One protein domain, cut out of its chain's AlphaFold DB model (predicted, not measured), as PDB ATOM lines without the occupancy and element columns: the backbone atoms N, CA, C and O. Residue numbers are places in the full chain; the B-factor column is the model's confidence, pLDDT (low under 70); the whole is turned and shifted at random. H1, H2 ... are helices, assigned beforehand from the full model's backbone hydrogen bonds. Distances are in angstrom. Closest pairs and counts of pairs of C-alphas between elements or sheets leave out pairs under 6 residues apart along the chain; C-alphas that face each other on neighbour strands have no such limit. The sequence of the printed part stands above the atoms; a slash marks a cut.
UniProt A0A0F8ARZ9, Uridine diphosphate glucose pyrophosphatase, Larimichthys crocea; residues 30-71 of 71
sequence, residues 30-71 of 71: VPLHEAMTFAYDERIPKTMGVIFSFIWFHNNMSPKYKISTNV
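This is residues 30 to 71 of the 71 residues of the protein "Uridine diphosphate glucose pyrophosphatase" of Larimichthys crocea (UniProt A0A0F8ARZ9). The model is a small, uneven helical hairpin: the long helix H2 makes one side, the short helix H1 packs on it at a slant, and the chain turns between them through residues 41 to 47. Past the other end of H2 comes the small helix H3, after which residues 66 to 71 fold back toward the H1 side. The printed part has 42 residues with three named helices, in the order H1, H2, H3, and no named strand; its class is all helix. It is compact, with a radius of gyration of the C-alphas of 10.2 A, and elongated in outline, spanning 29 by 17 by 15 A.

The longest helix is H2, residues 48 to 60. It touches H1, residues 35 to 40, and their closest C-alphas, those of Ile 51 and Ala 39, are 5.1 A apart. The two run opposite ways at a steep tilt of 44 degrees and form a helical hairpin. H3, residues 62 to 65, and H2 meet only through their link, Met 61. H1 and H3 are apart. In H1 and H2 every O i to N i+4 pair is within hydrogen-bond range; H3 is too short for such a pair, and its one O i to N i+3 pair is within range.

H2 runs 17.9 A from C-alpha 48 at (195.876, 117.238, 96.115) to C-alpha 60 at (207.711, 124.020, 84.486). H1 is 8.8 A long and begins at C-alpha 35, at (194.754, 128.199, 86.721). H3 is 5.4 A long and ends at C-alpha 65, at (203.457, 129.638, 76.450).

The two C-alphas farthest apart, those of Arg 43 and Lys 64, are 30.1 A apart. The printed part has no cut and ends at residue 71, the chain's last residue. The link from H1 to H2 is short, that from H2 to H3 is tight, and no link is long. The mean pLDDT of the printed part is 87.9, and residues 66 to 71 are under 70.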
ATOM      1  N   VAL A  30     189.795 124.772  82.431       95.00
ATOM      2  CA  VAL A  30     190.259 125.934  83.213       95.00
ATOM      3  C   VAL A  30     191.202 126.778  82.351       95.00
ATOM      4  O   VAL A  30     192.230 126.255  81.908       95.00
ATOM      5  N   PRO A  31     190.897 128.062  82.091       93.50
ATOM      6  CA  PRO A  31     191.802 128.944  81.365       93.50
ATOM      7  C   PRO A  31     193.153 129.067  82.073       93.50
ATOM      8  O   PRO A  31     193.225 129.224  83.290       93.50
ATOM      9  N   LEU A  32     194.249 129.061  81.313       90.75
ATOM     10  CA  LEU A  32     195.594 129.047  81.902       90.75
ATOM     11  C   LEU A  32     195.909 130.284  82.758       90.75
ATOM     12  O   LEU A  32     196.676 130.183  83.711       90.75
ATOM     13  N   HIS A  33     195.309 131.435  82.450       89.38
ATOM     14  CA  HIS A  33     195.477 132.655  83.243       89.38
ATOM     15  C   HIS A  33     194.703 132.624  84.575       89.38
ATOM     16  O   HIS A  33     195.035 133.380  85.480       89.38
ATOM     17  N   GLU A  34     193.724 131.725  84.722       93.44
ATOM     18  CA  GLU A  34     192.940 131.517  85.950       93.44
ATOM     19  C   GLU A  34     193.416 130.292  86.747       93.44
ATOM     20  O   GLU A  34     192.993 130.084  87.880       93.44
ATOM     21  N   ALA A  35     194.313 129.482  86.178       93.88
ATOM     22  CA  ALA A  35     194.754 128.199  86.721       93.88
ATOM     23  C   ALA A  35     195.188 128.251  88.196       93.88
ATOM     24  O   ALA A  35     194.814 127.380  88.980       93.88
ATOM     25  N   MET A  36     195.958 129.271  88.589       95.00
ATOM     26  CA  MET A  36     196.438 129.402  89.970       95.00
ATOM     27  C   MET A  36     195.340 129.895  90.914       95.00
ATOM     28  O   MET A  36     195.227 129.388  92.027       95.00
ATOM     29  N   THR A  37     194.487 130.817  90.458       96.56
ATOM     30  CA  THR A  37     193.295 131.242  91.204       96.56
ATOM     31  C   THR A  37     192.371 130.056  91.454       96.56
ATOM     32  O   THR A  37     191.957 129.838  92.588       96.56
ATOM     33  N   PHE A  38     192.118 129.240  90.428       96.50
ATOM     34  CA  PHE A  38     191.350 128.008  90.558       96.50
ATOM     35  C   PHE A  38     192.008 127.047  91.548       96.50
ATOM     36  O   PHE A  38     191.332 126.561  92.446       96.50
ATOM     37  N   ALA A  39     193.317 126.791  91.427       96.19
ATOM     38  CA  ALA A  39     194.035 125.852  92.290       96.19
ATOM     39  C   ALA A  39     193.940 126.218  93.783       96.19
ATOM     40  O   ALA A  39     193.740 125.322  94.607       96.19
ATOM     41  N   TYR A  40     194.032 127.511  94.112       96.06
ATOM     42  CA  TYR A  40     193.992 128.015  95.488       96.06
ATOM     43  C   TYR A  40     192.592 128.372  96.005       96.06
ATOM     44  O   TYR A  40     192.458 128.678  97.187       96.06
ATOM     45  N   ASP A  41     191.538 128.318  95.183       97.38
ATOM     46  CA  ASP A  41     190.174 128.572  95.659       97.38
ATOM     47  C   ASP A  41     189.678 127.415  96.539       97.38
ATOM     48  O   ASP A  41     189.265 126.359  96.053       97.38
ATOM     49  N   GLU A  42     189.715 127.608  97.854       95.94
ATOM     50  CA  GLU A  42     189.304 126.612  98.849       95.94
ATOM     51  C   GLU A  42     187.793 126.333  98.848       95.94
ATOM     52  O   GLU A  42     187.357 125.314  99.379       95.94
ATOM     53  N   ARG A  43     186.978 127.186  98.209       97.75
ATOM     54  CA  ARG A  43     185.523 126.974  98.093       97.75
ATOM     55  C   ARG A  43     185.182 125.837  97.133       97.75
ATOM     56  O   ARG A  43     184.083 125.294  97.205       97.75
ATOM     57  N   ILE A  44     186.105 125.489  96.234       96.25
ATOM     58  CA  ILE A  44     185.956 124.400  95.267       96.25
ATOM     59  C   ILE A  44     186.692 123.169  95.814       96.25
ATOM     60  O   ILE A  44     187.926 123.186  95.895       96.25
ATOM     61  N   PRO A  45     185.997 122.074  96.166       96.50
ATOM     62  CA  PRO A  45     186.652 120.850  96.611       96.50
ATOM     63  C   PRO A  45     187.561 120.284  95.515       96.50
ATOM     64  O   PRO A  45     187.136 120.093  94.378       96.50
ATOM     65  N   LYS A  46     188.825 120.014  95.852       96.19
ATOM     66  CA  LYS A  46     189.832 119.489  94.920       96.19
ATOM     67  C   LYS A  46     190.710 118.462  95.615       96.19
ATOM     68  O   LYS A  46     191.030 118.605  96.792       96.19
ATOM     69  N   THR A  47     191.146 117.450  94.874       96.62
ATOM     70  CA  THR A  47     192.180 116.535  95.366       96.62
ATOM     71  C   THR A  47     193.552 117.208  95.305       96.62
ATOM     72  O   THR A  47     193.796 118.091  94.477       96.62
ATOM     73  N   MET A  48     194.491 116.744  96.133       96.31
ATOM     74  CA  MET A  48     195.876 117.238  96.115       96.31
ATOM     75  C   MET A  48     196.544 117.086  94.743       96.31
ATOM     76  O   MET A  48     197.370 117.916  94.368       96.31
ATOM     77  N   GLY A  49     196.169 116.053  93.978       97.38
ATOM     78  CA  GLY A  49     196.679 115.826  92.628       97.38
ATOM     79  C   GLY A  49     196.335 116.965  91.668       97.38
ATOM     80  O   GLY A  49     197.221 117.430  90.961       97.38
ATOM     81  N   VAL A  50     195.094 117.467  91.703       96.50
ATOM     82  CA  VAL A  50     194.643 118.582  90.849       96.50
ATOM     83  C   VAL A  50     195.430 119.853  91.158       96.50
ATOM     84  O   VAL A  50     195.957 120.489  90.248       96.50
ATOM     85  N   ILE A  51     195.571 120.192  92.444       97.19
ATOM     86  CA  ILE A  51     196.329 121.372  92.886       97.19
ATOM     87  C   ILE A  51     197.792 121.255  92.432       97.19
ATOM     88  O   ILE A  51     198.335 122.174  91.817       97.19
ATOM     89  N   PHE A  52     198.418 120.098  92.671       97.12
ATOM     90  CA  PHE A  52     199.796 119.838  92.262       97.12
ATOM     91  C   PHE A  52     199.993 119.942  90.743       97.12
ATOM     92  O   PHE A  52     201.004 120.492  90.307       97.12
ATOM     93  N   SER A  53     199.040 119.476  89.928       96.75
ATOM     94  CA  SER A  53     199.123 119.569  88.464       96.75
ATOM     95  C   SER A  53     199.184 121.012  87.963       96.75
ATOM     96  O   SER A  53     200.024 121.315  87.115       96.75
ATOM     97  N   PHE A  54     198.362 121.912  88.514       95.69
ATOM     98  CA  PHE A  54     198.402 123.333  88.151       95.69
ATOM     99  C   PHE A  54     199.712 124.002  88.585       95.69
ATOM    100  O   PHE A  54     200.339 124.681  87.773       95.69
ATOM    101  N   ILE A  55     200.178 123.743  89.814       95.00
ATOM    102  CA  ILE A  55     201.460 124.268  90.321       95.00
ATOM    103  C   ILE A  55     202.631 123.775  89.458       95.00
ATOM    104  O   ILE A  55     203.504 124.555  89.070       95.00
ATOM    105  N   TRP A  56     202.662 122.480  89.133       95.81
ATOM    106  CA  TRP A  56     203.710 121.906  88.295       95.81
ATOM    107  C   TRP A  56     203.704 122.518  86.893       95.81
ATOM    108  O   TRP A  56     204.764 122.913  86.407       95.81
ATOM    109  N   PHE A  57     202.531 122.649  86.264       95.12
ATOM    110  CA  PHE A  57     202.416 123.260  84.941       95.12
ATOM    111  C   PHE A  57     202.871 124.723  84.962       95.12
ATOM    112  O   PHE A  57     203.661 125.136  84.113       95.12
ATOM    113  N   HIS A  58     202.437 125.495  85.961       91.38
ATOM    114  CA  HIS A  58     202.836 126.889  86.125       91.38
ATOM    115  C   HIS A  58     204.363 127.042  86.217       91.38
ATOM    116  O   HIS A  58     204.950 127.825  85.474       91.38
ATOM    117  N   ASN A  59     205.016 126.232  87.051       91.44
ATOM    118  CA  ASN A  59     206.457 126.341  87.296       91.44
ATOM    119  C   ASN A  59     207.333 125.782  86.164       91.44
ATOM    120  O   ASN A  59     208.449 126.256  85.973       91.44
ATOM    121  N   ASN A  60     206.867 124.763  85.434       91.94
ATOM    122  CA  ASN A  60     207.711 124.020  84.486       91.94
ATOM    123  C   ASN A  60     207.339 124.251  83.016       91.94
ATOM    124  O   ASN A  60     208.188 124.091  82.141       91.94
ATOM    125  N   MET A  61     206.085 124.617  82.731       90.12
ATOM    126  CA  MET A  61     205.549 124.677  81.368       90.12
ATOM    127  C   MET A  61     205.064 126.073  80.965       90.12
ATOM    128  O   MET A  61     205.247 126.450  79.810       90.12
ATOM    129  N   SER A  62     204.530 126.880  81.888       80.75
ATOM    130  CA  SER A  62     204.048 128.245  81.596       80.75
ATOM    131  C   SER A  62     205.049 129.137  80.830       80.75
ATOM    132  O   SER A  62     204.626 129.800  79.875       80.75
ATOM    133  N   PRO A  63     206.373 129.112  81.116       77.81
ATOM    134  CA  PRO A  63     207.348 129.908  80.365       77.81
ATOM    135  C   PRO A  63     207.364 129.630  78.853       77.81
ATOM    136  O   PRO A  63     207.629 130.547  78.073       77.81
ATOM    137  N   LYS A  64     207.032 128.404  78.410       79.00
ATOM    138  CA  LYS A  64     206.915 128.078  76.975       79.00
ATOM    139  C   LYS A  64     205.773 128.826  76.295       79.00
ATOM    140  O   LYS A  64     205.898 129.190  75.130       79.00
ATOM    141  N   TYR A  65     204.679 129.062  77.010       75.19
ATOM    142  CA  TYR A  65     203.457 129.638  76.450       75.19
ATOM    143  C   TYR A  65     203.341 131.149  76.693       75.19
ATOM    144  O   TYR A  65     202.327 131.743  76.336       75.19
ATOM    145  N   LYS A  66     204.378 131.785  77.270       66.38
ATOM    146  CA  LYS A  66     204.449 133.236  77.546       66.38
ATOM    147  C   LYS A  66     203.204 133.772  78.264       66.38
ATOM    148  O   LYS A  66     202.740 134.876  77.990       66.38
ATOM    149  N   ILE A  67     202.649 132.977  79.171       62.97
ATOM    150  CA  ILE A  67     201.418 133.327  79.870       62.97
ATOM    151  C   ILE A  67     201.799 134.296  80.977       62.97
ATOM    152  O   ILE A  67     202.475 133.926  81.938       62.97
ATOM    153  N   SER A  68     201.386 135.555  80.823       55.03
ATOM    154  CA  SER A  68     201.456 136.527  81.907       55.03
ATOM    155  C   SER A  68     200.491 136.054  82.985       55.03
ATOM    156  O   SER A  68     199.273 136.087  82.823       55.03
ATOM    157  N   THR A  69     201.055 135.505  84.047       55.19
ATOM    158  CA  THR A  69     200.314 135.156  85.248       55.19
ATOM    159  C   THR A  69     200.522 136.317  86.201       55.19
ATOM    160  O   THR A  69     201.643 136.582  86.627       55.19
ATOM    161  N   ASN A  70     199.456 137.074  86.454       49.31
ATOM    162  CA  ASN A  70     199.443 138.027  87.554       49.31
ATOM    163  C   ASN A  70     199.306 137.192  88.827       49.31
ATOM    164  O   ASN A  70     198.191 136.851  89.218       49.31
ATOM    165  N   VAL A  71     200.441 136.766  89.379       51.38
ATOM    166  CA  VAL A  71     200.511 136.203  90.731       51.38
ATOM    167  C   VAL A  71     200.884 137.325  91.681       51.38
ATOM    168  O   VAL A  71     201.842 138.061  91.350       51.38
TER     169      VAL A  71